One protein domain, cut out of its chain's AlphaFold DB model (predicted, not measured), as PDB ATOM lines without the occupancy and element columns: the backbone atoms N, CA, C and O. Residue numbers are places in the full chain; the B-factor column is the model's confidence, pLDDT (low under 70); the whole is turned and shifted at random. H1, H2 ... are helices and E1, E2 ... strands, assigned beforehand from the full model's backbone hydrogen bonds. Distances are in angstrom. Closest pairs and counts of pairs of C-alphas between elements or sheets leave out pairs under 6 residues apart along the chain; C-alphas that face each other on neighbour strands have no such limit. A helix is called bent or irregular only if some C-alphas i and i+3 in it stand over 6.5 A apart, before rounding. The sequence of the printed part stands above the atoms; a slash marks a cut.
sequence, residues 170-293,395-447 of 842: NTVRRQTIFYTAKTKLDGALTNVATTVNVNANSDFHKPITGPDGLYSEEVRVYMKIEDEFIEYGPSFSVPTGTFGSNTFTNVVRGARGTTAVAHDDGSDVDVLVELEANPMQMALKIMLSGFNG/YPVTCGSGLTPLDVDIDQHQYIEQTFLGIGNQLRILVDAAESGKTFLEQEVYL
ATOM      1  N   ASN A 170      31.683   6.452 -48.258       87.88
ATOM      2  CA  ASN A 170      31.401   7.804 -47.757       87.88
ATOM      3  C   ASN A 170      29.956   8.244 -48.012       87.88
ATOM      4  O   ASN A 170      29.512   9.209 -47.388       87.88
ATOM      5  N   THR A 171      29.214   7.598 -48.914       87.25
ATOM      6  CA  THR A 171      27.781   7.882 -49.084       87.25
ATOM      7  C   THR A 171      26.995   7.670 -47.794       87.25
ATOM      8  O   THR A 171      26.149   8.502 -47.478       87.25
ATOM      9  N   VAL A 172      27.346   6.655 -46.998       90.00
ATOM     10  CA  VAL A 172      26.746   6.408 -45.680       90.00
ATOM     11  C   VAL A 172      27.195   7.467 -44.672       90.00
ATOM     12  O   VAL A 172      26.360   8.036 -43.979       90.00
ATOM     13  N   ARG A 173      28.482   7.857 -44.659       90.31
ATOM     14  CA  ARG A 173      28.982   8.940 -43.776       90.31
ATOM     15  C   ARG A 173      28.297  10.287 -44.014       90.31
ATOM     16  O   ARG A 173      28.276  11.125 -43.121       90.31
ATOM     17  N   ARG A 174      27.764  10.538 -45.214       90.50
ATOM     18  CA  ARG A 174      27.057  11.791 -45.536       90.50
ATOM     19  C   ARG A 174      25.673  11.892 -44.899       90.50
ATOM     20  O   ARG A 174      25.083  12.970 -44.960       90.50
ATOM     21  N   GLN A 175      25.149  10.817 -44.315       91.00
ATOM     22  CA  GLN A 175      23.906  10.904 -43.564       91.00
ATOM     23  C   GLN A 175      24.095  11.759 -42.309       91.00
ATOM     24  O   GLN A 175      25.175  11.794 -41.710       91.00
ATOM     25  N   THR A 176      23.033  12.452 -41.915       92.12
ATOM     26  CA  THR A 176      22.959  13.098 -40.606       92.12
ATOM     27  C   THR A 176      23.018  12.008 -39.547       92.12
ATOM     28  O   THR A 176      22.168  11.119 -39.540       92.12
ATOM     29  N   ILE A 177      24.045  12.044 -38.702       91.31
ATOM     30  CA  ILE A 177      24.166  11.100 -37.588       91.31
ATOM     31  C   ILE A 177      23.738  11.764 -36.295       91.31
ATOM     32  O   ILE A 177      23.050  11.127 -35.523       91.31
ATOM     33  N   PHE A 178      24.038  13.051 -36.106       90.44
ATOM     34  CA  PHE A 178      23.585  13.801 -34.944       90.44
ATOM     35  C   PHE A 178      22.221  14.406 -35.239       90.44
ATOM     36  O   PHE A 178      22.086  15.258 -36.115       90.44
ATOM     37  N   TYR A 179      21.201  13.952 -34.521       83.50
ATOM     38  CA  TYR A 179      19.857  14.512 -34.588       83.50
ATOM     39  C   TYR A 179      19.598  15.339 -33.337       83.50
ATOM     40  O   TYR A 179      19.727  14.837 -32.226       83.50
ATOM     41  N   THR A 180      19.190  16.592 -33.513       80.75
ATOM     42  CA  THR A 180      18.774  17.438 -32.395       80.75
ATOM     43  C   THR A 180      17.275  17.295 -32.179       80.75
ATOM     44  O   THR A 180      16.457  17.761 -32.974       80.75
ATOM     45  N   ALA A 181      16.901  16.622 -31.094       86.25
ATOM     46  CA  ALA A 181      15.513  16.553 -30.669       86.25
ATOM     47  C   ALA A 181      15.147  17.816 -29.878       86.25
ATOM     48  O   ALA A 181      15.895  18.255 -29.004       86.25
ATOM     49  N   LYS A 182      13.971  18.376 -30.179       91.88
ATOM     50  CA  LYS A 182      13.345  19.450 -29.402       91.88
ATOM     51  C   LYS A 182      11.999  18.968 -28.888       91.88
ATOM     52  O   LYS A 182      11.185  18.456 -29.656       91.88
ATOM     53  N   THR A 183      11.744  19.146 -27.602       95.75
ATOM     54  CA  THR A 183      10.462  18.813 -26.973       95.75
ATOM     55  C   THR A 183      10.109  19.868 -25.928       95.75
ATOM     56  O   THR A 183      10.732  20.927 -25.874       95.75
ATOM     57  N   LYS A 184       9.079  19.617 -25.123       97.12
ATOM     58  CA  LYS A 184       8.718  20.469 -23.986       97.12
ATOM     59  C   LYS A 184       8.569  19.638 -22.726       97.12
ATOM     60  O   LYS A 184       8.243  18.452 -22.817       97.12
ATOM     61  N   LEU A 185       8.767  20.275 -21.579       96.94
ATOM     62  CA  LEU A 185       8.409  19.700 -20.287       96.94
ATOM     63  C   LEU A 185       6.909  19.377 -20.223       96.94
ATOM     64  O   LEU A 185       6.091  20.147 -20.729       96.94
ATOM     65  N   ASP A 186       6.589  18.243 -19.599       96.44
ATOM     66  CA  ASP A 186       5.232  17.802 -19.245       96.44
ATOM     67  C   ASP A 186       5.082  17.845 -17.715       96.44
ATOM     68  O   ASP A 186       5.229  16.850 -16.997       96.44
ATOM     69  N   GLY A 187       4.887  19.054 -17.201       95.06
ATOM     70  CA  GLY A 187       4.866  19.387 -15.782       95.06
ATOM     71  C   GLY A 187       6.075  20.208 -15.328       95.06
ATOM     72  O   GLY A 187       7.191  20.068 -15.826       95.06
ATOM     73  N   ALA A 188       5.846  21.069 -14.333       94.75
ATOM     74  CA  ALA A 188       6.888  21.907 -13.744       94.75
ATOM     75  C   ALA A 188       7.946  21.075 -12.994       94.75
ATOM     76  O   ALA A 188       7.626  20.087 -12.325       94.75
ATOM     77  N   LEU A 189       9.201  21.524 -13.043       96.62
ATOM     78  CA  LEU A 189      10.349  20.869 -12.416       96.62
ATOM     79  C   LEU A 189      10.846  21.682 -11.214       96.62
ATOM     80  O   LEU A 189      11.132  22.869 -11.332       96.62
ATOM     81  N   THR A 190      11.010  21.054 -10.047       95.81
ATOM     82  CA  THR A 190      11.643  21.701  -8.876       95.81
ATOM     83  C   THR A 190      13.162  21.562  -8.916       95.81
ATOM     84  O   THR A 190      13.642  20.531  -9.380       95.81
ATOM     85  N   ASN A 191      13.915  22.491  -8.316       92.25
ATOM     86  CA  ASN A 191      15.393  22.479  -8.232       92.25
ATOM     87  C   ASN A 191      16.037  21.215  -7.608       92.25
ATOM     88  O   ASN A 191      17.239  21.023  -7.734       92.25
ATOM     89  N   VAL A 192      15.256  20.346  -6.960       93.62
ATOM     90  CA  VAL A 192      15.707  19.062  -6.382       93.62
ATOM     91  C   VAL A 192      15.081  17.834  -7.054       93.62
ATOM     92  O   VAL A 192      15.215  16.717  -6.557       93.62
ATOM     93  N   ALA A 193      14.342  18.023  -8.150       94.19
ATOM     94  CA  ALA A 193      13.691  16.925  -8.851       94.19
ATOM     95  C   ALA A 193      14.733  15.986  -9.470       94.19
ATOM     96  O   ALA A 193      15.641  16.426 -10.170       94.19
ATOM     97  N   THR A 194      14.559  14.686  -9.247       93.62
ATOM     98  CA  THR A 194      15.365  13.618  -9.862       93.62
ATOM     99  C   THR A 194      14.621  12.919 -10.998       93.62
ATOM    100  O   THR A 194      15.092  11.921 -11.537       93.62
ATOM    101  N   THR A 195      13.427  13.402 -11.342       95.06
ATOM    102  CA  THR A 195      12.586  12.873 -12.416       95.06
ATOM    103  C   THR A 195      12.131  14.022 -13.301       95.06
ATOM    104  O   THR A 195      11.642  15.023 -12.780       95.06
ATOM    105  N   VAL A 196      12.283  13.866 -14.615       96.31
ATOM    106  CA  VAL A 196      11.893  14.852 -15.630       96.31
ATOM    107  C   VAL A 196      10.881  14.208 -16.568       96.31
ATOM    108  O   VAL A 196      11.152  13.151 -17.133       96.31
ATOM    109  N   ASN A 197       9.723  14.840 -16.736       96.44
ATOM    110  CA  ASN A 197       8.697  14.424 -17.691       96.44
ATOM    111  C   ASN A 197       8.730  15.353 -18.905       96.44
ATOM    112  O   ASN A 197       8.851  16.569 -18.753       96.44
ATOM    113  N   VAL A 198       8.614  14.786 -20.101       96.50
ATOM    114  CA  VAL A 198       8.614  15.523 -21.371       96.50
ATOM    115  C   VAL A 198       7.466  15.059 -22.257       96.50
ATOM    116  O   VAL A 198       7.025  13.924 -22.161       96.50
ATOM    117  N   ASN A 199       7.025  15.885 -23.198       95.75
ATOM    118  CA  ASN A 199       5.937  15.514 -24.110       95.75
ATOM    119  C   ASN A 199       6.277  14.334 -25.042       95.75
ATOM    120  O   ASN A 199       5.387  13.589 -25.455       95.75
ATOM    121  N   ALA A 200       7.553  14.181 -25.405       94.00
ATOM    122  CA  ALA A 200       8.053  13.116 -26.273       94.00
ATOM    123  C   ALA A 200       9.546  12.871 -26.022       94.00
ATOM    124  O   ALA A 200      10.308  13.836 -25.965       94.00
ATOM    125  N   ASN A 201       9.958  11.600 -25.915       92.38
ATOM    126  CA  ASN A 201      11.366  11.195 -25.780       92.38
ATOM    127  C   ASN A 201      11.836  10.134 -26.800       92.38
ATOM    128  O   ASN A 201      12.853   9.470 -26.577       92.38
ATOM    129  N   SER A 202      11.109   9.936 -27.905       89.56
ATOM    130  CA  SER A 202      11.482   8.949 -28.932       89.56
ATOM    131  C   SER A 202      12.842   9.250 -29.558       89.56
ATOM    132  O   SER A 202      13.638   8.327 -29.721       89.56
ATOM    133  N   ASP A 203      13.100  10.533 -29.813       87.38
ATOM    134  CA  ASP A 203      14.222  11.020 -30.621       87.38
ATOM    135  C   ASP A 203      15.438  11.416 -29.764       87.38
ATOM    136  O   ASP A 203      16.428  11.935 -30.270       87.38
ATOM    137  N   PHE A 204      15.370  11.188 -28.449       91.31
ATOM    138  CA  PHE A 204      16.477  11.460 -27.535       91.31
ATOM    139  C   PHE A 204      17.603  10.450 -27.745       91.31
ATOM    140  O   PHE A 204      17.353   9.260 -27.954       91.31
ATOM    141  N   HIS A 205      18.845  10.905 -27.579       92.19
ATOM    142  CA  HIS A 205      20.003  10.021 -27.541       92.19
ATOM    143  C   HIS A 205      19.869   9.044 -26.373       92.19
ATOM    144  O   HIS A 205      19.696   9.462 -25.226       92.19
ATOM    145  N   LYS A 206      19.929   7.745 -26.667       91.06
ATOM    146  CA  LYS A 206      19.856   6.664 -25.679       91.06
ATOM    147  C   LYS A 206      21.203   5.949 -25.654       91.06
ATOM    148  O   LYS A 206      21.551   5.343 -26.669       91.06
ATOM    149  N   PRO A 207      21.961   6.032 -24.546       91.19
ATOM    150  CA  PRO A 207      23.184   5.262 -24.389       91.19
ATOM    151  C   PRO A 207      22.911   3.775 -24.590       91.19
ATOM    152  O   PRO A 207      21.851   3.267 -24.211       91.19
ATOM    153  N   ILE A 208      23.881   3.096 -25.182       92.06
ATOM    154  CA  ILE A 208      23.872   1.648 -25.362       92.06
ATOM    155  C   ILE A 208      24.979   1.048 -24.503       92.06
ATOM    156  O   ILE A 208      25.975   1.710 -24.211       92.06
ATOM    157  N   THR A 209      24.810  -0.202 -24.089       91.19
ATOM    158  CA  THR A 209      25.914  -0.953 -23.490       91.19
ATOM    159  C   THR A 209      26.865  -1.386 -24.591       91.19
ATOM    160  O   THR A 209      26.417  -1.930 -25.608       91.19
ATOM    161  N   GLY A 210      28.160  -1.197 -24.378       88.62
ATOM    162  CA  GLY A 210      29.194  -1.718 -25.249       88.62
ATOM    163  C   GLY A 210      29.217  -3.246 -25.290       88.62
ATOM    164  O   GLY A 210      28.420  -3.914 -24.618       88.62
ATOM    165  N   PRO A 211      30.110  -3.830 -26.101       85.44
ATOM    166  CA  PRO A 211      30.269  -5.281 -26.172       85.44
ATOM    167  C   PRO A 211      30.650  -5.916 -24.827       85.44
ATOM    168  O   PRO A 211      30.241  -7.033 -24.531       85.44
ATOM    169  N   ASP A 212      31.349  -5.192 -23.956       85.44
ATOM    170  CA  ASP A 212      31.677  -5.616 -22.588       85.44
ATOM    171  C   ASP A 212      30.474  -5.615 -21.617       85.44
ATOM    172  O   ASP A 212      30.589  -6.046 -20.468       85.44
ATOM    173  N   GLY A 213      29.305  -5.152 -22.071       87.56
ATOM    174  CA  GLY A 213      28.092  -5.027 -21.268       87.56
ATOM    175  C   GLY A 213      28.060  -3.787 -20.368       87.56
ATOM    176  O   GLY A 213      27.157  -3.683 -19.534       87.56
ATOM    177  N   LEU A 214      29.004  -2.853 -20.521       90.31
ATOM    178  CA  LEU A 214      29.105  -1.624 -19.730       90.31
ATOM    179  C   LEU A 214      28.766  -0.385 -20.571       90.31
ATOM    180  O   LEU A 214      28.799  -0.412 -21.797       90.31
ATOM    181  N   TYR A 215      28.405   0.720 -19.915       91.19
ATOM    182  CA  TYR A 215      28.267   2.017 -20.585       91.19
ATOM    183  C   TYR A 215      29.630   2.706 -20.658       91.19
ATOM    184  O   TYR A 215      30.351   2.732 -19.661       91.19
ATOM    185  N   SER A 216      29.951   3.293 -21.811       90.69
ATOM    186  CA  SER A 216      31.205   4.029 -21.990       90.69
ATOM    187  C   SER A 216      31.212   5.337 -21.187       90.69
ATOM    188  O   SER A 216      30.204   6.042 -21.132       90.69
ATOM    189  N   GLU A 217      32.354   5.670 -20.582       91.25
ATOM    190  CA  GLU A 217      32.581   6.950 -19.888       91.25
ATOM    191  C   GLU A 217      32.750   8.142 -20.842       91.25
ATOM    192  O   GLU A 217      32.575   9.296 -20.449       91.25
ATOM    193  N   GLU A 218      33.032   7.832 -22.104       91.44
ATOM    194  CA  GLU A 218      33.322   8.763 -23.193       91.44
ATOM    195  C   GLU A 218      32.075   9.395 -23.810       91.44
ATOM    196  O   GLU A 218      32.183  10.301 -24.634       91.44
ATOM    197  N   VAL A 219      30.888   8.886 -23.473       93.06
ATOM    198  CA  VAL A 219      29.617   9.410 -23.974       93.06
ATOM    199  C   VAL A 219      28.780   9.894 -22.813       93.06
ATOM    200  O   VAL A 219      28.424   9.129 -21.914       93.06
ATOM    201  N   ARG A 220      28.374  11.158 -22.890       93.75
ATOM    202  CA  ARG A 220      27.422  11.749 -21.950       93.75
ATOM    203  C   ARG A 220      26.273  12.369 -22.712       93.75
ATOM    204  O   ARG A 220      26.465  12.992 -23.750       93.75
ATOM    205  N   VAL A 221      25.060  12.173 -22.211       94.12
ATOM    206  CA  VAL A 221      23.848  12.703 -22.839       94.12
ATOM    207  C   VAL A 221      23.205  13.720 -21.913       94.12
ATOM    208  O   VAL A 221      23.036  13.483 -20.715       94.12
ATOM    209  N   TYR A 222      22.846  14.862 -22.483       95.19
ATOM    210  CA  TYR A 222      22.305  15.987 -21.742       95.19
ATOM    211  C   TYR A 222      21.000  16.447 -22.367       95.19
ATOM    212  O   TYR A 222      20.814  16.411 -23.584       95.19
ATOM    213  N   MET A 223      20.094  16.918 -21.523       94.88
ATOM    214  CA  MET A 223      19.015  17.788 -21.951       94.88
ATOM    215  C   MET A 223      19.279  19.190 -21.420       94.88
ATOM    216  O   MET A 223      19.713  19.354 -20.278       94.88
ATOM    217  N   LYS A 224      19.029  20.194 -22.251       95.69
ATOM    218  CA  LYS A 224      19.118  21.600 -21.881       95.69
ATOM    219  C   LYS A 224      17.716  22.165 -21.734       95.69
ATOM    220  O   LYS A 224      16.904  22.042 -22.650       95.69
ATOM    221  N   ILE A 225      17.446  22.772 -20.584       96.12
ATOM    222  CA  ILE A 225      16.195  23.477 -20.295       96.12
ATOM    223  C   ILE A 225      16.574  24.892 -19.895       96.12
ATOM    224  O   ILE A 225      17.198  25.098 -18.855       96.12
ATOM    225  N   GLU A 226      16.230  25.861 -20.743       93.94
ATOM    226  CA  GLU A 226      16.696  27.246 -20.603       93.94
ATOM    227  C   GLU A 226      18.240  27.291 -20.501       93.94
ATOM    228  O   GLU A 226      18.922  26.897 -21.450       93.94
ATOM    229  N   ASP A 227      18.792  27.720 -19.364       91.88
ATOM    230  CA  ASP A 227      20.239  27.822 -19.121       91.88
ATOM    231  C   ASP A 227      20.822  26.629 -18.336       91.88
ATOM    232  O   ASP A 227      22.006  26.631 -17.998       91.88
ATOM    233  N   GLU A 228      20.021  25.606 -18.020       95.88
ATOM    234  CA  GLU A 228      20.473  24.452 -17.243       95.88
ATOM    235  C   GLU A 228      20.727  23.215 -18.102       95.88
ATOM    236  O   GLU A 228      19.870  22.798 -18.883       95.88
ATOM    237  N   PHE A 229      21.872  22.566 -17.868       96.19
ATOM    238  CA  PHE A 229      22.157  21.226 -18.369       96.19
ATOM    239  C   PHE A 229      21.788  20.171 -17.324       96.19
ATOM    240  O   PHE A 229      22.198  20.234 -16.161       96.19
ATOM    241  N   ILE A 230      21.038  19.163 -17.759       96.62
ATOM    242  CA  ILE A 230      20.624  18.017 -16.954       96.62
ATOM    243  C   ILE A 230      21.113  16.750 -17.655       96.62
ATOM    244  O   ILE A 230      20.735  16.476 -18.793       96.62
ATOM    245  N   GLU A 231      21.944  15.966 -16.979       95.69
ATOM    246  CA  GLU A 231      22.433  14.682 -17.487       95.69
ATOM    247  C   GLU A 231      21.416  13.565 -17.210       95.69
ATOM    248  O   GLU A 231      20.800  13.522 -16.136       95.69
ATOM    249  N   TYR A 232      21.210  12.665 -18.178       94.38
ATOM    250  CA  TYR A 232      20.153  11.652 -18.114       94.38
ATOM    251  C   TYR A 232      20.567  10.261 -18.628       94.38
ATOM    252  O   TYR A 232      21.611  10.083 -19.244       94.38
ATOM    253  N   GLY A 233      19.674   9.281 -18.425       85.00
ATOM    254  CA  GLY A 233      19.798   7.908 -18.932       85.00
ATOM    255  C   GLY A 233      20.606   7.002 -18.003       85.00
ATOM    256  O   GLY A 233      21.233   7.508 -17.081       85.00
ATOM    257  N   PRO A 234      20.591   5.671 -18.196       87.69
ATOM    258  CA  PRO A 234      21.693   4.857 -17.730       87.69
ATOM    259  C   PRO A 234      22.923   5.246 -18.562       87.69
ATOM    260  O   PRO A 234      22.955   5.046 -19.774       87.69
ATOM    261  N   SER A 235      23.897   5.868 -17.916       85.12
ATOM    262  CA  SER A 235      25.208   6.215 -18.476       85.12
ATOM    263  C   SER A 235      26.291   5.805 -17.479       85.12
ATOM    264  O   SER A 235      25.988   5.302 -16.395       85.12
ATOM    265  N   PHE A 236      27.561   6.028 -17.807       85.25
ATOM    266  CA  PHE A 236      28.647   5.786 -16.857       85.25
ATOM    267  C   PHE A 236      28.500   6.605 -15.556       85.25
ATOM    268  O   PHE A 236      28.653   6.083 -14.453       85.25
ATOM    269  N   SER A 237      28.155   7.884 -15.685       84.00
ATOM    270  CA  SER A 237      27.939   8.860 -14.604       84.00
ATOM    271  C   SER A 237      26.580   8.706 -13.909       84.00
ATOM    272  O   SER A 237      26.452   9.021 -12.723       84.00
ATOM    273  N   VAL A 238      25.571   8.195 -14.620       88.75
ATOM    274  CA  VAL A 238      24.194   8.028 -14.135       88.75
ATOM    275  C   VAL A 238      23.739   6.568 -14.309       88.75
ATOM    276  O   VAL A 238      22.737   6.294 -14.959       88.75
ATOM    277  N   PRO A 239      24.424   5.568 -13.726       84.81
ATOM    278  CA  PRO A 239      24.201   4.152 -14.062       84.81
ATOM    279  C   PRO A 239      22.820   3.620 -13.652       84.81
ATOM    280  O   PRO A 239      22.364   2.598 -14.158       84.81
ATOM    281  N   THR A 240      22.141   4.299 -12.724       89.25
ATOM    282  CA  THR A 240      20.785   3.956 -12.263       89.25
ATOM    283  C   THR A 240      19.689   4.753 -12.970       89.25
ATOM    284  O   THR A 240      18.511   4.597 -12.629       89.25
ATOM    285  N   GLY A 241      20.046   5.620 -13.922       87.75
ATOM    286  CA  GLY A 241      19.084   6.344 -14.737       87.75
ATOM    287  C   GLY A 241      18.240   5.388 -15.568       87.75
ATOM    288  O   GLY A 241      18.704   4.339 -16.009       87.75
ATOM    289  N   THR A 242      16.966   5.717 -15.768       88.19
ATOM    290  CA  THR A 242      16.095   4.899 -16.623       88.19
ATOM    291  C   THR A 242      15.251   5.749 -17.554       88.19
ATOM    292  O   THR A 242      14.872   6.880 -17.231       88.19
ATOM    293  N   PHE A 243      14.947   5.166 -18.714       89.94
ATOM    294  CA  PHE A 243      14.035   5.714 -19.708       89.94
ATOM    295  C   PHE A 243      12.643   5.111 -19.517       89.94
ATOM    296  O   PHE A 243      12.413   3.939 -19.815       89.94
ATOM    297  N   GLY A 244      11.707   5.913 -19.021       86.56
ATOM    298  CA  GLY A 244      10.281   5.607 -19.056       86.56
ATOM    299  C   GLY A 244       9.634   6.071 -20.364       86.56
ATOM    300  O   GLY A 244      10.265   6.706 -21.212       86.56
ATOM    301  N   SER A 245       8.335   5.807 -20.508       90.19
ATOM    302  CA  SER A 245       7.525   6.456 -21.542       90.19
ATOM    303  C   SER A 245       7.449   7.943 -21.218       90.19
ATOM    304  O   SER A 245       6.757   8.297 -20.269       90.19
ATOM    305  N   ASN A 246       8.145   8.792 -21.982       93.00
ATOM    306  CA  ASN A 246       8.136  10.249 -21.797       93.00
ATOM    307  C   ASN A 246       8.652  10.753 -20.430       93.00
ATOM    308  O   ASN A 246       8.432  11.902 -20.055       93.00
ATOM    309  N   THR A 247       9.393   9.916 -19.703       93.62
ATOM    310  CA  THR A 247       9.933  10.236 -18.376       93.62
ATOM    311  C   THR A 247      11.388   9.794 -18.280       93.62
ATOM    312  O   THR A 247      11.739   8.705 -18.733       93.62
ATOM    313  N   PHE A 248      12.222  10.601 -17.632       95.19
ATOM    314  CA  PHE A 248      13.593  10.273 -17.246       95.19
ATOM    315  C   PHE A 248      13.676  10.260 -15.727       95.19
ATOM    316  O   PHE A 248      13.230  11.207 -15.085       95.19
ATOM    317  N   THR A 249      14.233   9.204 -15.139       94.75
ATOM    318  CA  THR A 249      14.404   9.100 -13.678       94.75
ATOM    319  C   THR A 249      15.878   9.020 -13.303       94.75
ATOM    320  O   THR A 249      16.699   8.600 -14.115       94.75
ATOM    321  N   ASN A 250      16.188   9.410 -12.064       93.94
ATOM    322  CA  ASN A 250      17.534   9.513 -11.499       93.94
ATOM    323  C   ASN A 250      18.470  10.430 -12.303       93.94
ATOM    324  O   ASN A 250      19.649  10.136 -12.424       93.94
ATOM    325  N   VAL A 251      17.950  11.538 -12.840       94.69
ATOM    326  CA  VAL A 251      18.762  12.530 -13.566       94.69
ATOM    327  C   VAL A 251      19.718  13.286 -12.638       94.69
ATOM    328  O   VAL A 251      19.445  13.431 -11.441       94.69
ATOM    329  N   VAL A 252      20.795  13.837 -13.203       94.94
ATOM    330  CA  VAL A 252      21.728  14.725 -12.496       94.94
ATOM    331  C   VAL A 252      21.527  16.157 -12.982       94.94
ATOM    332  O   VAL A 252      21.752  16.479 -14.146       94.94
ATOM    333  N   ARG A 253      21.074  17.021 -12.074       94.38
ATOM    334  CA  ARG A 253      20.785  18.437 -12.332       94.38
ATOM    335  C   ARG A 253      22.000  19.332 -12.120       94.38
ATOM    336  O   ARG A 253      22.878  18.982 -11.334       94.38
ATOM    337  N   GLY A 254      22.012  20.503 -12.757       93.19
ATOM    338  CA  GLY A 254      23.146  21.431 -12.676       93.19
ATOM    339  C   GLY A 254      24.444  20.834 -13.232       93.19
ATOM    340  O   GLY A 254      25.532  21.091 -12.714       93.19
ATOM    341  N   ALA A 255      24.338  19.976 -14.248       93.50
ATOM    342  CA  ALA A 255      25.495  19.390 -14.907       93.50
ATOM    343  C   ALA A 255      26.288  20.475 -15.658       93.50
ATOM    344  O   ALA A 255      25.809  21.595 -15.863       93.50
ATOM    345  N   ARG A 256      27.529  20.158 -16.045       92.00
ATOM    346  CA  ARG A 256      28.425  21.082 -16.773       92.00
ATOM    347  C   ARG A 256      28.632  22.446 -16.088       92.00
ATOM    348  O   ARG A 256      28.859  23.456 -16.737       92.00
ATOM    349  N   GLY A 257      28.531  22.494 -14.758       90.62
ATOM    350  CA  GLY A 257      28.704  23.731 -13.989       90.62
ATOM    351  C   GLY A 257      27.501  24.681 -14.010       90.62
ATOM    352  O   GLY A 257      27.605  25.793 -13.490       90.62
ATOM    353  N   THR A 258      26.356  24.260 -14.558       95.00
ATOM    354  CA  THR A 258      25.096  25.012 -14.437       95.00
ATOM    355  C   THR A 258      24.498  24.891 -13.033       95.00
ATOM    356  O   THR A 258      24.926  24.083 -12.210       95.00
ATOM    357  N   THR A 259      23.512  25.730 -12.708       94.75
ATOM    358  CA  THR A 259      22.847  25.710 -11.395       94.75
ATOM    359  C   THR A 259      21.447  25.131 -11.525       94.75
ATOM    360  O   THR A 259      20.677  25.604 -12.350       94.75
ATOM    361  N   ALA A 260      21.100  24.170 -10.662       95.94
ATOM    362  CA  ALA A 260      19.762  23.586 -10.628       95.94
ATOM    363  C   ALA A 260      18.690  24.616 -10.220       95.94
ATOM    364  O   ALA A 260      18.699  25.109  -9.084       95.94
ATOM    365  N   VAL A 261      17.736  24.913 -11.107       96.50
ATOM    366  CA  VAL A 261      16.645  25.886 -10.872       96.50
ATOM    367  C   VAL A 261      15.249  25.274 -11.038       96.50
ATOM    368  O   VAL A 261      15.089  24.110 -11.389       96.50
ATOM    369  N   ALA A 262      14.193  26.002 -10.679       96.69
ATOM    370  CA  ALA A 262      12.840  25.553 -11.007       96.69
ATOM    371  C   ALA A 262      12.517  25.934 -12.460       96.69
ATOM    372  O   ALA A 262      12.844  27.048 -12.854       96.69
ATOM    373  N   HIS A 263      11.858  25.045 -13.206       97.44
ATOM    374  CA  HIS A 263      11.373  25.325 -14.562       97.44
ATOM    375  C   HIS A 263       9.861  25.152 -14.624       97.44
ATOM    376  O   HIS A 263       9.303  24.240 -14.001       97.44
ATOM    377  N   ASP A 264       9.208  26.013 -15.394       97.38
ATOM    378  CA  ASP A 264       7.767  25.960 -15.590       97.38
ATOM    379  C   ASP A 264       7.376  24.842 -16.567       97.38
ATOM    380  O   ASP A 264       8.154  24.407 -17.422       97.38
ATOM    381  N   ASP A 265       6.134  24.380 -16.442       96.81
ATOM    382  CA  ASP A 265       5.529  23.466 -17.409       96.81
ATOM    383  C   ASP A 265       5.549  24.063 -18.831       96.81
ATOM    384  O   ASP A 265       5.350  25.266 -19.018       96.81
ATOM    385  N   GLY A 266       5.786  23.226 -19.844       96.19
ATOM    386  CA  GLY A 266       5.848  23.646 -21.244       96.19
ATOM    387  C   GLY A 266       7.144  24.343 -21.686       96.19
ATOM    388  O   GLY A 266       7.220  24.739 -22.859       96.19
ATOM    389  N   SER A 267       8.142  24.471 -20.800       97.62
ATOM    390  CA  SER A 267       9.487  24.967 -21.140       97.62
ATOM    391  C   SER A 267      10.131  24.108 -22.228       97.62
ATOM    392  O   SER A 267       9.928  22.890 -22.253       97.62
ATOM    393  N   ASP A 268      10.881  24.737 -23.131       96.75
ATOM    394  CA  ASP A 268      11.538  24.039 -24.236       96.75
ATOM    395  C   ASP A 268      12.720  23.204 -23.721       96.75
ATOM    396  O   ASP A 268      13.461  23.622 -22.830       96.75
ATOM    397  N   VAL A 269      12.865  22.005 -24.283       96.06
ATOM    398  CA  VAL A 269      13.905  21.037 -23.933       96.06
ATOM    399  C   VAL A 269      14.663  20.664 -25.198       96.06
ATOM    400  O   VAL A 269      14.068  20.121 -26.134       96.06
ATOM    401  N   ASP A 270      15.964  20.930 -25.203       94.31
ATOM    402  CA  ASP A 270      16.891  20.561 -26.272       94.31
ATOM    403  C   ASP A 270      17.734  19.353 -25.849       94.31
ATOM    404  O   ASP A 270      18.080  19.215 -24.676       94.31
ATOM    405  N   VAL A 271      18.075  18.475 -26.790       92.56
ATOM    406  CA  VAL A 271      18.911  17.289 -26.537       92.56
ATOM    407  C   VAL A 271      20.306  17.489 -27.104       92.56
ATOM    408  O   VAL A 271      20.451  17.956 -28.232       92.56
ATOM    409  N   LEU A 272      21.314  17.116 -26.317       94.00
ATOM    410  CA  LEU A 272      22.727  17.230 -26.654       94.00
ATOM    411  C   LEU A 272      23.478  15.949 -26.278       94.00
ATOM    412  O   LEU A 272      23.068  15.198 -25.385       94.00
ATOM    413  N   VAL A 273      24.616  15.732 -26.926       94.06
ATOM    414  CA  VAL A 273      25.553  14.654 -26.600       94.06
ATOM    415  C   VAL A 273      26.966  15.210 -26.524       94.06
ATOM    416  O   VAL A 273      27.361  16.029 -27.346       94.06
ATOM    417  N   GLU A 274      27.724  14.773 -25.531       94.69
ATOM    418  CA  GLU A 274      29.156  15.020 -25.426       94.69
ATOM    419  C   GLU A 274      29.916  13.734 -25.711       94.69
ATOM    420  O   GLU A 274      29.557  12.667 -25.200       94.69
ATOM    421  N   LEU A 275      30.955  13.864 -26.527       95.25
ATOM    422  CA  LEU A 275      31.854  12.790 -26.916       95.25
ATOM    423  C   LEU A 275      33.270  13.155 -26.478       95.25
ATOM    424  O   LEU A 275      33.768  14.217 -26.855       95.25
ATOM    425  N   GLU A 276      33.922  12.278 -25.719       94.75
ATOM    426  CA  GLU A 276      35.292  12.465 -25.239       94.75
ATOM    427  C   GLU A 276      36.148  11.236 -25.539       94.75
ATOM    428  O   GLU A 276      35.922  10.182 -24.963       94.75
ATOM    429  N   ALA A 277      37.118  11.337 -26.448       94.75
ATOM    430  CA  ALA A 277      38.006  10.219 -26.779       94.75
ATOM    431  C   ALA A 277      39.261  10.686 -27.531       94.75
ATOM    432  O   ALA A 277      39.343  11.826 -27.998       94.75
ATOM    433  N   ASN A 278      40.228   9.777 -27.710       94.50
ATOM    434  CA  ASN A 278      41.276   9.963 -28.715       94.50
ATOM    435  C   ASN A 278      40.635  10.152 -30.112       94.50
ATOM    436  O   ASN A 278      39.670   9.445 -30.424       94.50
ATOM    437  N   PRO A 279      41.157  11.047 -30.975       94.94
ATOM    438  CA  PRO A 279      40.582  11.315 -32.291       94.94
ATOM    439  C   PRO A 279      40.320  10.073 -33.154       94.94
ATOM    440  O   PRO A 279      39.274   9.978 -33.796       94.94
ATOM    441  N   MET A 280      41.245   9.106 -33.181       96.50
ATOM    442  CA  MET A 280      41.093   7.907 -34.016       96.50
ATOM    443  C   MET A 280      40.029   6.972 -33.452       96.50
ATOM    444  O   MET A 280      39.199   6.460 -34.203       96.50
ATOM    445  N   GLN A 281      39.979   6.817 -32.129       95.31
ATOM    446  CA  GLN A 281      38.920   6.051 -31.481       95.31
ATOM    447  C   GLN A 281      37.552   6.706 -31.657       95.31
ATOM    448  O   GLN A 281      36.580   6.008 -31.934       95.31
ATOM    449  N   MET A 282      37.467   8.034 -31.527       96.19
ATOM    450  CA  MET A 282      36.240   8.787 -31.787       96.19
ATOM    451  C   MET A 282      35.768   8.550 -33.223       96.19
ATOM    452  O   MET A 282      34.591   8.271 -33.448       96.19
ATOM    453  N   ALA A 283      36.690   8.589 -34.190       96.88
ATOM    454  CA  ALA A 283      36.374   8.315 -35.582       96.88
ATOM    455  C   ALA A 283      35.834   6.894 -35.798       96.88
ATOM    456  O   ALA A 283      34.789   6.725 -36.431       96.88
ATOM    457  N   LEU A 284      36.498   5.881 -35.233       96.88
ATOM    458  CA  LEU A 284      36.050   4.489 -35.307       96.88
ATOM    459  C   LEU A 284      34.681   4.293 -34.645       96.88
ATOM    460  O   LEU A 284      33.804   3.680 -35.250       96.88
ATOM    461  N   LYS A 285      34.455   4.874 -33.460       95.94
ATOM    462  CA  LYS A 285      33.178   4.787 -32.730       95.94
ATOM    463  C   LYS A 285      32.043   5.451 -33.506       95.94
ATOM    464  O   LYS A 285      30.984   4.852 -33.655       95.94
ATOM    465  N   ILE A 286      32.274   6.623 -34.097       96.00
ATOM    466  CA  ILE A 286      31.292   7.300 -34.961       96.00
ATOM    467  C   ILE A 286      30.967   6.483 -36.213       96.00
ATOM    468  O   ILE A 286      29.821   6.474 -36.663       96.00
ATOM    469  N   MET A 287      31.953   5.825 -36.821       96.56
ATOM    470  CA  MET A 287      31.722   5.046 -38.037       96.56
ATOM    471  C   MET A 287      31.005   3.723 -37.744       96.56
ATOM    472  O   MET A 287      30.017   3.421 -38.413       96.56
ATOM    473  N   LEU A 288      31.473   2.977 -36.742       95.81
ATOM    474  CA  LEU A 288      31.082   1.588 -36.475       95.81
ATOM    475  C   LEU A 288      29.946   1.439 -35.452       95.81
ATOM    476  O   LEU A 288      29.364   0.361 -35.352       95.81
ATOM    477  N   SER A 289      29.592   2.500 -34.720       94.81
ATOM    478  CA  SER A 289      28.354   2.520 -33.930       94.81
ATOM    479  C   SER A 289      27.134   2.740 -34.819       94.81
ATOM    480  O   SER A 289      27.233   3.297 -35.914       94.81
ATOM    481  N   GLY A 290      25.957   2.368 -34.321       90.56
ATOM    482  CA  GLY A 290      24.682   2.546 -35.030       90.56
ATOM    483  C   GLY A 290      23.850   1.270 -35.132       90.56
ATOM    484  O   GLY A 290      22.699   1.331 -35.558       90.56
ATOM    485  N   PHE A 291      24.407   0.128 -34.720       88.25
ATOM    486  CA  PHE A 291      23.725  -1.166 -34.767       88.25
ATOM    487  C   PHE A 291      23.004  -1.480 -33.455       88.25
ATOM    488  O   PHE A 291      21.871  -1.958 -33.493       88.25
ATOM    489  N   ASN A 292      23.629  -1.183 -32.302       88.50
ATOM    490  CA  ASN A 292      23.156  -1.631 -30.983       88.50
ATOM    491  C   ASN A 292      22.926  -3.155 -30.952       88.50
ATOM    492  O   ASN A 292      21.884  -3.656 -30.523       88.50
ATOM    493  N   GLY A 293      23.903  -3.883 -31.485       90.06
ATOM    494  CA  GLY A 293      23.788  -5.303 -31.774       90.06
ATOM    495  C   GLY A 293      24.820  -5.749 -32.807       90.06
ATOM    496  O   GLY A 293      25.668  -4.952 -33.216       90.06
ATOM    497  N   TYR A 395      28.614   4.087 -29.165       93.44
ATOM    498  CA  TYR A 395      27.844   5.327 -29.202       93.44
ATOM    499  C   TYR A 395      26.353   5.037 -29.402       93.44
ATOM    500  O   TYR A 395      25.996   4.025 -30.008       93.44
ATOM    501  N   PRO A 396      25.455   5.922 -28.923       91.38
ATOM    502  CA  PRO A 396      24.030   5.823 -29.202       91.38
ATOM    503  C   PRO A 396      23.766   5.589 -30.690       91.38
ATOM    504  O   PRO A 396      24.457   6.143 -31.544       91.38
ATOM    505  N   VAL A 397      22.706   4.845 -31.009       89.19
ATOM    506  CA  VAL A 397      22.306   4.578 -32.407       89.19
ATOM    507  C   VAL A 397      22.149   5.874 -33.214       89.19
ATOM    508  O   VAL A 397      22.453   5.934 -34.396       89.19
ATOM    509  N   THR A 398      21.735   6.944 -32.540       88.56
ATOM    510  CA  THR A 398      21.566   8.306 -33.062       88.56
ATOM    511  C   THR A 398      22.855   9.138 -33.083       88.56
ATOM    512  O   THR A 398      22.764  10.357 -33.049       88.56
ATOM    513  N   CYS A 399      24.030   8.520 -32.979       89.06
ATOM    514  CA  CYS A 399      25.345   9.173 -33.023       89.06
ATOM    515  C   CYS A 399      26.350   8.377 -33.878       89.06
ATOM    516  O   CYS A 399      27.519   8.746 -33.966       89.06
ATOM    517  N   GLY A 400      25.909   7.267 -34.475       91.81
ATOM    518  CA  GLY A 400      26.733   6.355 -35.255       91.81
ATOM    519  C   GLY A 400      26.312   6.309 -36.723       91.81
ATOM    520  O   GLY A 400      25.151   6.537 -37.061       91.81
ATOM    521  N   SER A 401      27.261   6.025 -37.612       93.00
ATOM    522  CA  SER A 401      27.020   5.939 -39.055       93.00
ATOM    523  C   SER A 401      26.505   4.566 -39.499       93.00
ATOM    524  O   SER A 401      26.076   4.428 -40.642       93.00
ATOM    525  N   GLY A 402      26.556   3.541 -38.647       92.88
ATOM    526  CA  GLY A 402      26.162   2.180 -39.010       92.88
ATOM    527  C   GLY A 402      26.969   1.623 -40.187       92.88
ATOM    528  O   GLY A 402      26.431   0.889 -41.018       92.88
ATOM    529  N   LEU A 403      28.240   2.021 -40.314       93.88
ATOM    530  CA  LEU A 403      29.156   1.399 -41.265       93.88
ATOM    531  C   LEU A 403      29.570   0.037 -40.732       93.88
ATOM    532  O   LEU A 403      29.824  -0.126 -39.542       93.88
ATOM    533  N   THR A 404      29.678  -0.937 -41.625       92.75
ATOM    534  CA  THR A 404      30.206  -2.244 -41.239       92.75
ATOM    535  C   THR A 404      31.731  -2.167 -41.118       92.75
ATOM    536  O   THR A 404      32.353  -1.347 -41.799       92.75
ATOM    537  N   PRO A 405      32.378  -3.045 -40.334       92.44
ATOM    538  CA  PRO A 405      33.836  -3.160 -40.341       92.44
ATOM    539  C   PRO A 405      34.415  -3.383 -41.739       92.44
ATOM    540  O   PRO A 405      35.495  -2.894 -42.035       92.44
ATOM    541  N   LEU A 406      33.681  -4.023 -42.654       90.00
ATOM    542  CA  LEU A 406      34.106  -4.191 -44.046       90.00
ATOM    543  C   LEU A 406      34.247  -2.876 -44.823       90.00
ATOM    544  O   LEU A 406      34.953  -2.867 -45.834       90.00
ATOM    545  N   ASP A 407      33.581  -1.809 -44.376       92.12
ATOM    546  CA  ASP A 407      33.623  -0.473 -44.968       92.12
ATOM    547  C   ASP A 407      34.767   0.393 -44.397       92.12
ATOM    548  O   ASP A 407      35.061   1.444 -44.967       92.12
ATOM    549  N   VAL A 408      35.399  -0.003 -43.283       94.50
ATOM    550  CA  VAL A 408      36.327   0.834 -42.497       94.50
ATOM    551  C   VAL A 408      37.678   0.142 -42.318       94.50
ATOM    552  O   VAL A 408      37.762  -1.035 -41.991       94.50
ATOM    553  N   ASP A 409      38.756   0.888 -42.509       94.06
ATOM    554  CA  ASP A 409      40.125   0.440 -42.267       94.06
ATOM    555  C   ASP A 409      40.495   0.676 -40.794       94.06
ATOM    556  O   ASP A 409      40.974   1.748 -40.416       94.06
ATOM    557  N   ILE A 410      40.165  -0.300 -39.945       94.69
ATOM    558  CA  ILE A 410      40.343  -0.217 -38.489       94.69
ATOM    559  C   ILE A 410      41.830  -0.189 -38.118       94.69
ATOM    560  O   ILE A 410      42.244   0.648 -37.313       94.69
ATOM    561  N   ASP A 411      42.628  -1.052 -38.742       91.44
ATOM    562  CA  ASP A 411      44.046  -1.223 -38.428       91.44
ATOM    563  C   ASP A 411      44.832   0.068 -38.669       91.44
ATOM    564  O   ASP A 411      45.631   0.472 -37.827       91.44
ATOM    565  N   GLN A 412      44.555   0.788 -39.764       92.25
ATOM    566  CA  GLN A 412      45.220   2.066 -40.024       92.25
ATOM    567  C   GLN A 412      44.865   3.136 -38.979       92.25
ATOM    568  O   GLN A 412      45.731   3.922 -38.589       92.25
ATOM    569  N   HIS A 413      43.619   3.178 -38.497       95.31
ATOM    570  CA  HIS A 413      43.235   4.108 -37.429       95.31
ATOM    571  C   HIS A 413      43.966   3.777 -36.120       95.31
ATOM    572  O   HIS A 413      44.508   4.682 -35.484       95.31
ATOM    573  N   GLN A 414      44.034   2.492 -35.750       93.06
ATOM    574  CA  GLN A 414      44.773   2.034 -34.568       93.06
ATOM    575  C   GLN A 414      46.279   2.307 -34.694       93.06
ATOM    576  O   GLN A 414      46.913   2.749 -33.738       93.06
ATOM    577  N   TYR A 415      46.853   2.112 -35.883       90.62
ATOM    578  CA  TYR A 415      48.254   2.422 -36.159       90.62
ATOM    579  C   TYR A 415      48.557   3.913 -35.960       90.62
ATOM    580  O   TYR A 415      49.525   4.256 -35.276       90.62
ATOM    581  N   ILE A 416      47.729   4.811 -36.511       90.88
ATOM    582  CA  ILE A 416      47.920   6.260 -36.340       90.88
ATOM    583  C   ILE A 416      47.763   6.670 -34.877       90.88
ATOM    584  O   ILE A 416      48.549   7.482 -34.380       90.88
ATOM    585  N   GLU A 417      46.784   6.098 -34.177       91.88
ATOM    586  CA  GLU A 417      46.599   6.313 -32.745       91.88
ATOM    587  C   GLU A 417      47.875   5.979 -31.965       91.88
ATOM    588  O   GLU A 417      48.423   6.838 -31.274       91.88
ATOM    589  N   GLN A 418      48.370   4.750 -32.122       88.88
ATOM    590  CA  GLN A 418      49.505   4.224 -31.364       88.88
ATOM    591  C   GLN A 418      50.826   4.908 -31.726       88.88
ATOM    592  O   GLN A 418      51.674   5.091 -30.855       88.88
ATOM    593  N   THR A 419      50.993   5.307 -32.989       84.69
ATOM    594  CA  THR A 419      52.257   5.864 -33.493       84.69
ATOM    595  C   THR A 419      52.354   7.373 -33.282       84.69
ATOM    596  O   THR A 419      53.419   7.870 -32.929       84.69
ATOM    597  N   PHE A 420      51.264   8.123 -33.489       83.06
ATOM    598  CA  PHE A 420      51.333   9.589 -33.575       83.06
ATOM    599  C   PHE A 420      50.496  10.347 -32.547       83.06
ATOM    600  O   PHE A 420      50.793  11.520 -32.292       83.06
ATOM    601  N   LEU A 421      49.441   9.734 -32.000       84.50
ATOM    602  CA  LEU A 421      48.463  10.429 -31.157       84.50
ATOM    603  C   LEU A 421      48.451   9.949 -29.699       84.50
ATOM    604  O   LEU A 421      47.970  10.691 -28.857       84.50
ATOM    605  N   GLY A 422      49.048   8.813 -29.339       75.00
ATOM    606  CA  GLY A 422      49.278   8.409 -27.943       75.00
ATOM    607  C   GLY A 422      48.076   8.579 -26.986       75.00
ATOM    608  O   GLY A 422      46.922   8.681 -27.394       75.00
ATOM    609  N   ILE A 423      48.346   8.618 -25.677       67.00
ATOM    610  CA  ILE A 423      47.293   8.683 -24.637       67.00
ATOM    611  C   ILE A 423      46.882  10.136 -24.317       67.00
ATOM    612  O   ILE A 423      45.764  10.382 -23.879       67.00
ATOM    613  N   GLY A 424      47.772  11.108 -24.548       71.12
ATOM    614  CA  GLY A 424      47.553  12.514 -24.178       71.12
ATOM    615  C   GLY A 424      46.725  13.337 -25.168       71.12
ATOM    616  O   GLY A 424      46.346  14.450 -24.834       71.12
ATOM    617  N   ASN A 425      46.438  12.829 -26.370       85.12
ATOM    618  CA  ASN A 425      45.658  13.573 -27.360       85.12
ATOM    619  C   ASN A 425      44.190  13.146 -27.287       85.12
ATOM    620  O   ASN A 425      43.801  12.135 -27.872       85.12
ATOM    621  N   GLN A 426      43.388  13.920 -26.559       91.69
ATOM    622  CA  GLN A 426      41.947  13.717 -26.424       91.69
ATOM    623  C   GLN A 426      41.173  14.904 -26.996       91.69
ATOM    624  O   GLN A 426      41.613  16.050 -26.923       91.69
ATOM    625  N   LEU A 427      40.002  14.614 -27.558       95.06
ATOM    626  CA  LEU A 427      39.013  15.608 -27.958       95.06
ATOM    627  C   LEU A 427      37.796  15.464 -27.059       95.06
ATOM    628  O   LEU A 427      37.366  14.339 -26.824       95.06
ATOM    629  N   ARG A 428      37.213  16.585 -26.629       95.38
ATOM    630  CA  ARG A 428      35.917  16.634 -25.938       95.38
ATOM    631  C   ARG A 428      34.986  17.567 -26.696       95.38
ATOM    632  O   ARG A 428      35.218  18.765 -26.725       95.38
ATOM    633  N   ILE A 429      33.948  17.027 -27.327       95.56
ATOM    634  CA  ILE A 429      33.051  17.790 -28.205       95.56
ATOM    635  C   ILE A 429      31.620  17.687 -27.689       95.56
ATOM    636  O   ILE A 429      31.070  16.589 -27.613       95.56
ATOM    637  N   LEU A 430      30.996  18.833 -27.406       94.81
ATOM    638  CA  LEU A 430      29.553  18.936 -27.198       94.81
ATOM    639  C   LEU A 430      28.862  19.163 -28.547       94.81
ATOM    640  O   LEU A 430      29.107  20.161 -29.226       94.81
ATOM    641  N   VAL A 431      27.983  18.241 -28.926       93.81
ATOM    642  CA  VAL A 431      27.202  18.315 -30.158       93.81
ATOM    643  C   VAL A 431      25.805  18.840 -29.845       93.81
ATOM    644  O   VAL A 431      25.024  18.209 -29.130       93.81
ATOM    645  N   ASP A 432      25.505  20.010 -30.400       90.62
ATOM    646  CA  ASP A 432      24.288  20.791 -30.170       90.62
ATOM    647  C   ASP A 432      23.491  21.065 -31.459       90.62
ATOM    648  O   ASP A 432      22.429  21.691 -31.433       90.62
ATOM    649  N   ALA A 433      24.000  20.596 -32.599       90.38
ATOM    650  CA  ALA A 433      23.445  20.828 -33.920       90.38
ATOM    651  C   ALA A 433      23.395  19.534 -34.730       90.38
ATOM    652  O   ALA A 433      24.188  18.613 -34.535       90.38
ATOM    653  N   ALA A 434      22.451  19.479 -35.670       91.19
ATOM    654  CA  ALA A 434      22.371  18.351 -36.576       91.19
ATOM    655  C   ALA A 434      23.503  18.416 -37.605       91.19
ATOM    656  O   ALA A 434      23.632  19.408 -38.327       91.19
ATOM    657  N   GLU A 435      24.294  17.350 -37.704       93.00
ATOM    658  CA  GLU A 435      25.467  17.303 -38.574       93.00
ATOM    659  C   GLU A 435      25.658  15.916 -39.205       93.00
ATOM    660  O   GLU A 435      25.268  14.882 -38.647       93.00
ATOM    661  N   SER A 436      26.233  15.894 -40.414       94.31
ATOM    662  CA  SER A 436      26.605  14.642 -41.073       94.31
ATOM    663  C   SER A 436      27.881  14.057 -40.483       94.31
ATOM    664  O   SER A 436      28.812  14.796 -40.160       94.31
ATOM    665  N   GLY A 437      27.968  12.727 -40.429       93.75
ATOM    666  CA  GLY A 437      29.161  12.056 -39.911       93.75
ATOM    667  C   GLY A 437      30.422  12.421 -40.690       93.75
ATOM    668  O   GLY A 437      31.493  12.583 -40.115       93.75
ATOM    669  N   LYS A 438      30.309  12.630 -42.007       93.88
ATOM    670  CA  LYS A 438      31.429  13.059 -42.846       93.88
ATOM    671  C   LYS A 438      31.938  14.440 -42.437       93.88
ATOM    672  O   LYS A 438      33.139  14.589 -42.238       93.88
ATOM    673  N   THR A 439      31.048  15.427 -42.338       93.88
ATOM    674  CA  THR A 439      31.430  16.806 -41.999       93.88
ATOM    675  C   THR A 439      32.057  16.868 -40.614       93.88
ATOM    676  O   THR A 439      33.158  17.403 -40.498       93.88
ATOM    677  N   PHE A 440      31.429  16.217 -39.634       95.12
ATOM    678  CA  PHE A 440      31.921  16.163 -38.264       95.12
ATOM    679  C   PHE A 440      33.320  15.539 -38.190       95.12
ATOM    680  O   PHE A 440      34.250  16.138 -37.658       95.12
ATOM    681  N   LEU A 441      33.507  14.361 -38.797       95.88
ATOM    682  CA  LEU A 441      34.799  13.675 -38.794       95.88
ATOM    683  C   LEU A 441      35.894  14.491 -39.488       95.88
ATOM    684  O   LEU A 441      36.997  14.584 -38.970       95.88
ATOM    685  N   GLU A 442      35.622  15.087 -40.650       95.31
ATOM    686  CA  GLU A 442      36.639  15.857 -41.377       95.31
ATOM    687  C   GLU A 442      37.002  17.171 -40.663       95.31
ATOM    688  O   GLU A 442      38.178  17.532 -40.643       95.31
ATOM    689  N   GLN A 443      36.028  17.875 -40.074       93.62
ATOM    690  CA  GLN A 443      36.229  19.222 -39.519       93.62
ATOM    691  C   GLN A 443      36.570  19.238 -38.029       93.62
ATOM    692  O   GLN A 443      37.444  20.003 -37.636       93.62
ATOM    693  N   GLU A 444      35.913  18.412 -37.216       93.94
ATOM    694  CA  GLU A 444      36.048  18.454 -35.753       93.94
ATOM    695  C   GLU A 444      37.011  17.385 -35.216       93.94
ATOM    696  O   GLU A 444      37.575  17.563 -34.138       93.94
ATOM    697  N   VAL A 445      37.244  16.298 -35.967       95.19
ATOM    698  CA  VAL A 445      38.096  15.176 -35.526       95.19
ATOM    699  C   VAL A 445      39.425  15.133 -36.278       95.19
ATOM    700  O   VAL A 445      40.493  15.233 -35.671       95.19
ATOM    701  N   TYR A 446      39.389  15.000 -37.604       95.19
ATOM    702  CA  TYR A 446      40.584  14.770 -38.410       95.19
ATOM    703  C   TYR A 446      41.432  16.030 -38.575       95.19
ATOM    704  O   TYR A 446      42.601  16.005 -38.193       95.19
ATOM    705  N   LEU A 447      40.861  17.135 -39.071       92.56
ATOM    706  CA  LEU A 447      41.617  18.372 -39.295       92.56
ATOM    707  C   LEU A 447      42.337  18.877 -38.022       92.56
ATOM    708  O   LEU A 447      43.539  19.139 -38.113       92.56
TER     709      LEU A 447
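What this domain is: This is residues 170 to 293 and 395 to 447 of the 842 residues of an uncharacterized protein of Desulfurellales bacterium (UniProt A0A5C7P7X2). A strongly twisted sheet runs lengthwise through an elongated body, with its longest strand, E8, along the long axis. At one end H2, H3 and H4 pack side by side, with H2 between the other two, and toward the other end sits the two-strand sheet E3 and E6 amid long loops. The printed part has 177 residues, in the order H1 E1 E2 E3 E4 E5 E6 E7 E8 H2 H3 E9 H4, and its neighbour strands are antiparallel in both sheets. The class is mixed, helices and strands, but under half of the residues are in named elements: 37 in helices and 42 in strands. The whole is compact by its radius of gyration of the C-alphas, 16.9 A, and spans 50 by 32 by 30 A.

How they stand to each other: Begin with E8, residues 268 to 277, which has three neighbours in the branched sheet. On one side of it look for E2, residues 182 to 184, beside residues 268 to 270, and E9, residues 427 to 431, beside residues 272 to 277. On the other side is E4, residues 219 to 225. N 183 and O 269 are 2.9 A apart, N 275 and O 429 2.9 A, and N 224 and O 270 2.8 A, each pair within hydrogen-bond range. E4 makes a hairpin with E5, residues 228 to 231, where N 223 and O 230 are 2.8 A apart. On the other side of E5 from E4 is the edge strand E7, residues 252 to 255, beside residues 229 to 231, with N 231 and O 252 at 2.9 A. E6, residues 247 to 249, runs on into E7 across a break of 2 residues, at 89 degrees. Its antiparallel neighbour is E3, residues 195 to 197, with N 248 and O 196 at 2.8 A. Now turn to H2, residues 279 to 288, and H4, residues 437 to 447, which only graze the branched sheet. They touch, closest at the C-alphas of Pro 279 and Val 445, 5.6 A, with a shallow tilt of 12 degrees, opposite ways. H2 also touches H3, residues 410 to 421, closest at the C-alphas of Met 280 and His 413, 5.5 A, with a shallow tilt of 16 degrees, opposite ways. H3 and H4 are apart. H1, residues 170 to 173, only just touches H4, with 3 pairs of C-alphas within 8 A, the closest being Arg 173 and Lys 438 at 4.9 A. E1, residues 176 to 178, pairs with no named strand; residues 435 to 436 make a short antiparallel pairing with it. Every O i to N i+4 pair is within hydrogen-bond range in H2 and H3, 5 of 7 are in H4, and H1 is too short for such a pair.

Where its parts are: Find C-alpha 170 at (31.401, 7.804, -47.757), where H1 begins. Go to C-alpha 268 at (11.538, 24.039, -24.236); from there E8 runs 30.0 A. E4 measures 19.8 A, E9 12.3 A and E5 10.0 A. H3 measures 15.3 A, H2 14.2 A and H4 14.0 A. H4 is only just irregular, its C-alphas 444 and 447 being 6.6 A apart, and it ends at C-alpha 447, (41.617, 18.372, -39.295).

The domain as a whole: The two C-alphas farthest apart are those of Asp 265 and Thr 419, 52.5 A. Residues 294 to 394 are not printed, and C-alphas 293 and 395 are 11.7 A apart across this cut. The links E3 to E4, E5 to E6 and E7 to E8 are long. The mean pLDDT of the printed part is 92.2, and residue 423 is under 70.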